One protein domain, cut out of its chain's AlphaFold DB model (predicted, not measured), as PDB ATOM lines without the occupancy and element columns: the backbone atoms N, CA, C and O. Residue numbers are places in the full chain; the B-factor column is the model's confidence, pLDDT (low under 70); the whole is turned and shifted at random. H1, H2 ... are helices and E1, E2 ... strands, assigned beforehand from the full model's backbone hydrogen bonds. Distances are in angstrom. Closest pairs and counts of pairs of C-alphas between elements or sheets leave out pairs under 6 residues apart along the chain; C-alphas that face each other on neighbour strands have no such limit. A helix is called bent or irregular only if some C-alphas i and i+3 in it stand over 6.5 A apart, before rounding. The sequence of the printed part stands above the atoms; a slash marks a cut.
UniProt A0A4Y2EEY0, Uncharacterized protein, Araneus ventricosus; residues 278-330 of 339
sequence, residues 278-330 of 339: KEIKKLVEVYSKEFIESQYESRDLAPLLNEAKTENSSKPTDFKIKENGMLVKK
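Overview. This is residues 278 to 330 of the 339 residues of an uncharacterized protein of Araneus ventricosus (UniProt A0A4Y2EEY0). Picture a long helix, H1, and a short one, H2, that meet near their ends as an L, with a small two-stranded hairpin, E1 and E2, set in the angle of the L and packed on H2. The first half of the long arm, residues 278 to 287 of H1, sticks out from the rest, and this arm makes much of the length. The printed part has 53 residues, with two named helices and then two named strands in the order H1, H2, E1, E2; the sheet has the order E1 - E2 and is antiparallel, and the class is mostly helix. The whole is loose, with a radius of gyration of the C-alphas of 13.0 A, and its outline is a rod that spans 44 by 21 by 14 A.

Along the chain. Begin at the first printed residue and find C-alpha 278 at (44.659, 68.035, -45.160). From there H1, residues 278 to 297, runs 28.8 A from first to last C-alpha and ends at C-alpha 297, at (39.705, 46.080, -27.187). Watch y along this helix, where it falls from 68.035 at its first C-alpha to 46.080 at its last. A tight link of 4 residues follows, and then you reach H2, residues 302 to 309, whose first and last C-alphas are 10.7 A apart. Next comes a short link of 9 residues, which brings you to E1, residues 319 to 321, 7.1 A long. A tight link of 5 residues leads on to E2, residues 327 to 329, also 7.1 A long. Its last C-alpha, that of Lys 329, stands at (30.740, 42.157, -41.985), and one more residue, Lys 330, is printed after it.

Arrangement. Start with H1 and look at its last turn. H1 and H2 are close but not clearly touching, with 2 pairs of C-alphas within 8 A; the closest C-alphas are those of Tyr 296 and Ala 302, 6.7 A apart. Their lines are only just about perpendicular, at 71 degrees. From H2 go on to E1, where 8 pairs of C-alphas lie within 8 A and the closest, those of Ala 308 and Lys 320, are 5.0 A apart. Between H2 and E2 the closest C-alphas are those of Leu 305 and Leu 327, at 7.0 A. E1 and E2 are a hairpin, antiparallel, with an angle of 149 degrees between their directions. Check there that N 320 and O 328 are 2.9 A apart, as are N 328 and O 320, both within hydrogen-bond range. C-alphas 319 and 329 face each other at 4.3 A. H1 and E1 are apart, while the closest C-alphas of H1 and E2, those of Gln 295 and Leu 327, are 7.4 A apart. In H1 and H2 every O i to N i+4 pair is within hydrogen-bond range, and neither helix is bent.

Size, cuts and confidence. The two C-alphas farthest apart are those of Glu 279, in H1, and Ser 314, in the link from H2 to E1, at 43.6 A. Set aside residues 278 to 287, which stand free, and a body of 43 residues remains, spanning 32 by 21 by 14 A with a radius of gyration of 10.2 A. The printed part has no cut, and no link between its named elements is long. Read the B-factor column for the model's confidence: the mean pLDDT of the printed part is 76.1, and 18 residues are under 70, namely residues 278 to 287 and residues 310 to 317.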
ATOM      1  N   LYS A 278      43.573  68.756 -45.844       58.59
ATOM      2  CA  LYS A 278      44.659  68.035 -45.160       58.59
ATOM      3  C   LYS A 278      44.346  67.865 -43.676       58.59
ATOM      4  O   LYS A 278      44.652  66.810 -43.122       58.59
ATOM      5  N   GLU A 279      43.753  68.869 -43.038       62.31
ATOM      6  CA  GLU A 279      43.316  68.797 -41.639       62.31
ATOM      7  C   GLU A 279      42.173  67.798 -41.455       62.31
ATOM      8  O   GLU A 279      42.266  66.925 -40.591       62.31
ATOM      9  N   ILE A 280      41.166  67.826 -42.330       56.19
ATOM     10  CA  ILE A 280      40.058  66.864 -42.333       56.19
ATOM     11  C   ILE A 280      40.586  65.445 -42.562       56.19
ATOM     12  O   ILE A 280      40.221  64.530 -41.825       56.19
ATOM     13  N   LYS A 281      41.492  65.245 -43.530       60.41
ATOM     14  CA  LYS A 281      42.091  63.926 -43.780       60.41
ATOM     15  C   LYS A 281      42.859  63.405 -42.561       60.41
ATOM     16  O   LYS A 281      42.671  62.251 -42.186       60.41
ATOM     17  N   LYS A 282      43.658  64.253 -41.903       65.06
ATOM     18  CA  LYS A 282      44.357  63.895 -40.655       65.06
ATOM     19  C   LYS A 282      43.375  63.533 -39.543       65.06
ATOM     20  O   LYS A 282      43.590  62.544 -38.852       65.06
ATOM     21  N   LEU A 283      42.298  64.300 -39.381       60.34
ATOM     22  CA  LEU A 283      41.297  64.054 -38.346       60.34
ATOM     23  C   LEU A 283      40.555  62.727 -38.585       60.34
ATOM     24  O   LEU A 283      40.403  61.932 -37.660       60.34
ATOM     25  N   VAL A 284      40.164  62.439 -39.831       61.69
ATOM     26  CA  VAL A 284      39.548  61.157 -40.222       61.69
ATOM     27  C   VAL A 284      40.509  59.986 -40.001       61.69
ATOM     28  O   VAL A 284      40.096  58.944 -39.491       61.69
ATOM     29  N   GLU A 285      41.791  60.150 -40.331       66.44
ATOM     30  CA  GLU A 285      42.817  59.137 -40.063       66.44
ATOM     31  C   GLU A 285      42.977  58.872 -38.556       66.44
ATOM     32  O   GLU A 285      43.054  57.708 -38.160       66.44
ATOM     33  N   VAL A 286      42.962  59.907 -37.707       65.88
ATOM     34  CA  VAL A 286      43.009  59.764 -36.239       65.88
ATOM     35  C   VAL A 286      41.787  59.004 -35.718       65.88
ATOM     36  O   VAL A 286      41.952  57.982 -35.054       65.88
ATOM     37  N   TYR A 287      40.574  59.409 -36.109       68.50
ATOM     38  CA  TYR A 287      39.346  58.716 -35.703       68.50
ATOM     39  C   TYR A 287      39.296  57.263 -36.180       68.50
ATOM     40  O   TYR A 287      38.780  56.398 -35.474       68.50
ATOM     41  N   SER A 288      39.839  56.967 -37.366       73.06
ATOM     42  CA  SER A 288      39.884  55.594 -37.872       73.06
ATOM     43  C   SER A 288      40.768  54.691 -37.010       73.06
ATOM     44  O   SER A 288      40.385  53.554 -36.751       73.06
ATOM     45  N   LYS A 289      41.900  55.201 -36.506       80.69
ATOM     46  CA  LYS A 289      42.806  54.447 -35.627       80.69
ATOM     47  C   LYS A 289      42.172  54.180 -34.269       80.69
ATOM     48  O   LYS A 289      42.116  53.023 -33.870       80.69
ATOM     49  N   GLU A 290      41.614  55.206 -33.629       82.56
ATOM     50  CA  GLU A 290      40.914  55.068 -32.340       82.56
ATOM     51  C   GLU A 290      39.726  54.098 -32.437       82.56
ATOM     52  O   GLU A 290      39.488  53.282 -31.544       82.56
ATOM     53  N   PHE A 291      38.988  54.145 -33.550       83.69
ATOM     54  CA  PHE A 291      37.891  53.219 -33.808       83.69
ATOM     55  C   PHE A 291      38.379  51.779 -34.000       83.69
ATOM     56  O   PHE A 291      37.781  50.856 -33.447       83.69
ATOM     57  N   ILE A 292      39.464  51.571 -34.754       85.94
ATOM     58  CA  ILE A 292      40.066  50.245 -34.937       85.94
ATOM     59  C   ILE A 292      40.564  49.705 -33.590       85.94
ATOM     60  O   ILE A 292      40.234  48.577 -33.236       85.94
ATOM     61  N   GLU A 293      41.281  50.504 -32.802       87.50
ATOM     62  CA  GLU A 293      41.738  50.129 -31.456       87.50
ATOM     63  C   GLU A 293      40.557  49.736 -30.556       87.50
ATOM     64  O   GLU A 293      40.556  48.646 -29.981       87.50
ATOM     65  N   SER A 294      39.483  50.530 -30.561       85.56
ATOM     66  CA  SER A 294      38.242  50.221 -29.834       85.56
ATOM     67  C   SER A 294      37.600  48.900 -30.283       85.56
ATOM     68  O   SER A 294      37.023  48.177 -29.465       85.56
ATOM     69  N   GLN A 295      37.695  48.544 -31.573       86.94
ATOM     70  CA  GLN A 295      37.232  47.240 -32.057       86.94
ATOM     71  C   GLN A 295      38.074  46.088 -31.492       86.94
ATOM     72  O   GLN A 295      37.504  45.067 -31.107       86.94
ATOM     73  N   TYR A 296      39.401  46.240 -31.424       86.31
ATOM     74  CA  TYR A 296      40.312  45.214 -30.897       86.31
ATOM     75  C   TYR A 296      40.243  45.057 -29.372       86.31
ATOM     76  O   TYR A 296      40.472  43.956 -28.868       86.31
ATOM     77  N   GLU A 297      39.898  46.116 -28.643       90.06
ATOM     78  CA  GLU A 297      39.705  46.080 -27.187       90.06
ATOM     79  C   GLU A 297      38.332  45.525 -26.768       90.06
ATOM     80  O   GLU A 297      38.146  45.091 -25.624       90.06
ATOM     81  N   SER A 298      37.363  45.498 -27.687       86.38
ATOM     82  CA  SER A 298      36.020  44.992 -27.410       86.38
ATOM     83  C   SER A 298      36.012  43.479 -27.171       86.38
ATOM     84  O   SER A 298      36.332  42.671 -28.048       86.38
ATOM     85  N   ARG A 299      35.548  43.076 -25.981       86.88
ATOM     86  CA  ARG A 299      35.384  41.660 -25.604       86.88
ATOM     87  C   ARG A 299      34.377  40.928 -26.489       86.88
ATOM     88  O   ARG A 299      34.565  39.745 -26.753       86.88
ATOM     89  N   ASP A 300      33.357  41.634 -26.965       87.00
ATOM     90  CA  ASP A 300      32.293  41.064 -27.795       87.00
ATOM     91  C   ASP A 300      32.766  40.813 -29.233       87.00
ATOM     92  O   ASP A 300      32.279  39.904 -29.904       87.00
ATOM     93  N   LEU A 301      33.744  41.597 -29.705       86.50
ATOM     94  CA  LEU A 301      34.315  41.466 -31.048       86.50
ATOM     95  C   LEU A 301      35.539  40.541 -31.092       86.50
ATOM     96  O   LEU A 301      35.899  40.071 -32.170       86.50
ATOM     97  N   ALA A 302      36.155  40.222 -29.949       84.81
ATOM     98  CA  ALA A 302      37.318  39.337 -29.876       84.81
ATOM     99  C   ALA A 302      37.116  37.954 -30.547       84.81
ATOM    100  O   ALA A 302      38.025  37.518 -31.261       84.81
ATOM    101  N   PRO A 303      35.960  37.265 -30.406       84.25
ATOM    102  CA  PRO A 303      35.700  36.020 -31.133       84.25
ATOM    103  C   PRO A 303      35.691  36.229 -32.652       84.25
ATOM    104  O   PRO A 303      36.361  35.497 -33.376       84.25
ATOM    105  N   LEU A 304      35.023  37.288 -33.122       85.50
ATOM    106  CA  LEU A 304      34.895  37.618 -34.545       85.50
ATOM    107  C   LEU A 304      36.240  38.005 -35.171       85.50
ATOM    108  O   LEU A 304      36.515  37.659 -36.317       85.50
ATOM    109  N   LEU A 305      37.103  38.690 -34.417       84.25
ATOM    110  CA  LEU A 305      38.464  39.023 -34.842       84.25
ATOM    111  C   LEU A 305      39.331  37.774 -35.011       84.25
ATOM    112  O   LEU A 305      40.128  37.706 -35.945       84.25
ATOM    113  N   ASN A 306      39.190  36.789 -34.126       82.38
ATOM    114  CA  ASN A 306      39.916  35.526 -34.243       82.38
ATOM    115  C   ASN A 306      39.394  34.692 -35.418       82.38
ATOM    116  O   ASN A 306      40.199  34.167 -36.185       82.38
ATOM    117  N   GLU A 307      38.075  34.642 -35.610       81.19
ATOM    118  CA  GLU A 307      37.442  33.983 -36.761       81.19
ATOM    119  C   GLU A 307      37.865  34.621 -38.092       81.19
ATOM    120  O   GLU A 307      38.216  33.911 -39.035       81.19
ATOM    121  N   ALA A 308      37.903  35.955 -38.163       78.50
ATOM    122  CA  ALA A 308      38.316  36.686 -39.360       78.50
ATOM    123  C   ALA A 308      39.818  36.546 -39.674       78.50
ATOM    124  O   ALA A 308      40.193  36.620 -40.839       78.50
ATOM    125  N   LYS A 309      40.679  36.316 -38.669       77.00
ATOM    126  CA  LYS A 309      42.115  36.014 -38.869       77.00
ATOM    127  C   LYS A 309      42.351  34.604 -39.405       77.00
ATOM    128  O   LYS A 309      43.372  34.346 -40.039       77.00
ATOM    129  N   THR A 310      41.434  33.674 -39.144       67.38
ATOM    130  CA  THR A 310      41.521  32.298 -39.638       67.38
ATOM    131  C   THR A 310      40.942  32.172 -41.048       67.38
ATOM    132  O   THR A 310      39.994  31.426 -41.272       67.38
ATOM    133  N   GLU A 311      41.532  32.865 -42.027       57.12
ATOM    134  CA  GLU A 311      41.152  32.749 -43.451       57.12
ATOM    135  C   GLU A 311      41.345  31.327 -44.020       57.12
ATOM    136  O   GLU A 311      40.798  30.993 -45.064       57.12
ATOM    137  N   ASN A 312      42.067  30.456 -43.305       54.62
ATOM    138  CA  ASN A 312      42.343  29.067 -43.697       54.62
ATOM    139  C   ASN A 312      41.308  28.047 -43.180       54.62
ATOM    140  O   ASN A 312      41.514  26.837 -43.295       54.62
ATOM    141  N   SER A 313      40.214  28.509 -42.573       55.72
ATOM    142  CA  SER A 313      39.101  27.652 -42.166       55.72
ATOM    143  C   SER A 313      38.176  27.415 -43.360       55.72
ATOM    144  O   SER A 313      37.699  28.357 -43.979       55.72
ATOM    145  N   SER A 314      37.853  26.154 -43.655       58.12
ATOM    146  CA  SER A 314      36.927  25.746 -44.727       58.12
ATOM    147  C   SER A 314      35.469  26.197 -44.526       58.12
ATOM    148  O   SER A 314      34.581  25.769 -45.264       58.12
ATOM    149  N   LYS A 315      35.201  27.035 -43.519       60.56
ATOM    150  CA  LYS A 315      33.883  27.581 -43.209       60.56
ATOM    151  C   LYS A 315      33.822  29.050 -43.637       60.56
ATOM    152  O   LYS A 315      34.681  29.819 -43.207       60.56
ATOM    153  N   PRO A 316      32.812  29.455 -44.425       59.66
ATOM    154  CA  PRO A 316      32.632  30.853 -44.785       59.66
ATOM    155  C   PRO A 316      32.373  31.671 -43.516       59.66
ATOM    156  O   PRO A 316      31.431  31.402 -42.773       59.66
ATOM    157  N   THR A 317      33.240  32.647 -43.254       69.19
ATOM    158  CA  THR A 317      33.050  33.627 -42.187       69.19
ATOM    159  C   THR A 317      32.320  34.844 -42.738       69.19
ATOM    160  O   THR A 317      32.712  35.418 -43.759       69.19
ATOM    161  N   ASP A 318      31.284  35.276 -42.021       81.19
ATOM    162  CA  ASP A 318      30.513  36.487 -42.324       81.19
ATOM    163  C   ASP A 318      31.317  37.776 -42.089       81.19
ATOM    164  O   ASP A 318      30.810  38.863 -42.336       81.19
ATOM    165  N   PHE A 319      32.556  37.691 -41.602       82.25
ATOM    166  CA  PHE A 319      33.384  38.835 -41.229       82.25
ATOM    167  C   PHE A 319      34.771  38.755 -41.879       82.25
ATOM    168  O   PHE A 319      35.326  37.668 -42.046       82.25
ATOM    169  N   LYS A 320      35.337  39.910 -42.253       86.06
ATOM    170  CA  LYS A 320      36.727  40.053 -42.724       86.06
ATOM    171  C   LYS A 320      37.409  41.260 -42.104       86.06
ATOM    172  O   LYS A 320      36.750  42.234 -41.742       86.06
ATOM    173  N   ILE A 321      38.731  41.205 -42.047       84.94
ATOM    174  CA  ILE A 321      39.572  42.345 -41.689       84.94
ATOM    175  C   ILE A 321      40.056  42.982 -42.995       84.94
ATOM    176  O   ILE A 321      40.581  42.296 -43.868       84.94
ATOM    177  N   LYS A 322      39.821  44.284 -43.171       83.50
ATOM    178  CA  LYS A 322      40.333  45.045 -44.324       83.50
ATOM    179  C   LYS A 322      41.839  45.298 -44.181       83.50
ATOM    180  O   LYS A 322      42.376  45.218 -43.083       83.50
ATOM    181  N   GLU A 323      42.510  45.690 -45.266       79.19
ATOM    182  CA  GLU A 323      43.954  46.016 -45.274       79.19
ATOM    183  C   GLU A 323      44.353  47.072 -44.232       79.19
ATOM    184  O   GLU A 323      45.461  47.056 -43.708       79.19
ATOM    185  N   ASN A 324      43.429  47.972 -43.888       78.50
ATOM    186  CA  ASN A 324      43.625  48.990 -42.862       78.50
ATOM    187  C   ASN A 324      43.409  48.485 -41.420       78.50
ATOM    188  O   ASN A 324      43.458  49.291 -40.499       78.50
ATOM    189  N   GLY A 325      43.147  47.191 -41.210       81.69
ATOM    190  CA  GLY A 325      42.943  46.574 -39.896       81.69
ATOM    191  C   GLY A 325      41.505  46.615 -39.368       81.69
ATOM    192  O   GLY A 325      41.240  46.098 -38.288       81.69
ATOM    193  N   MET A 326      40.550  47.187 -40.106       86.94
ATOM    194  CA  MET A 326      39.161  47.308 -39.644       86.94
ATOM    195  C   MET A 326      38.364  46.012 -39.852       86.94
ATOM    196  O   MET A 326      38.329  45.478 -40.966       86.94
ATOM    197  N   LEU A 327      37.659  45.550 -38.812       85.50
ATOM    198  CA  LEU A 327      36.737  44.418 -38.900       85.50
ATOM    199  C   LEU A 327      35.412  44.861 -39.533       85.50
ATOM    200  O   LEU A 327      34.761  45.801 -39.065       85.50
ATOM    201  N   VAL A 328      34.989  44.163 -40.584       85.00
ATOM    202  CA  VAL A 328      33.736  44.424 -41.302       85.00
ATOM    203  C   VAL A 328      32.952  43.139 -41.536       85.00
ATOM    204  O   VAL A 328      33.527  42.068 -41.719       85.00
ATOM    205  N   LYS A 329      31.621  43.251 -41.573       83.88
ATOM    206  CA  LYS A 329      30.740  42.157 -41.985       83.88
ATOM    207  C   LYS A 329      30.682  42.092 -43.513       83.88
ATOM    208  O   LYS A 329      30.377  43.096 -44.157       83.88
ATOM    209  N   LYS A 330      30.954  40.923 -44.087       80.31
ATOM    210  CA  LYS A 330      30.767  40.632 -45.506       80.31
ATOM    211  C   LYS A 330      29.282  40.698 -45.837       80.31
ATOM    212  O   LYS A 330      28.443  40.161 -45.112       80.31
TER     213      LYS A 330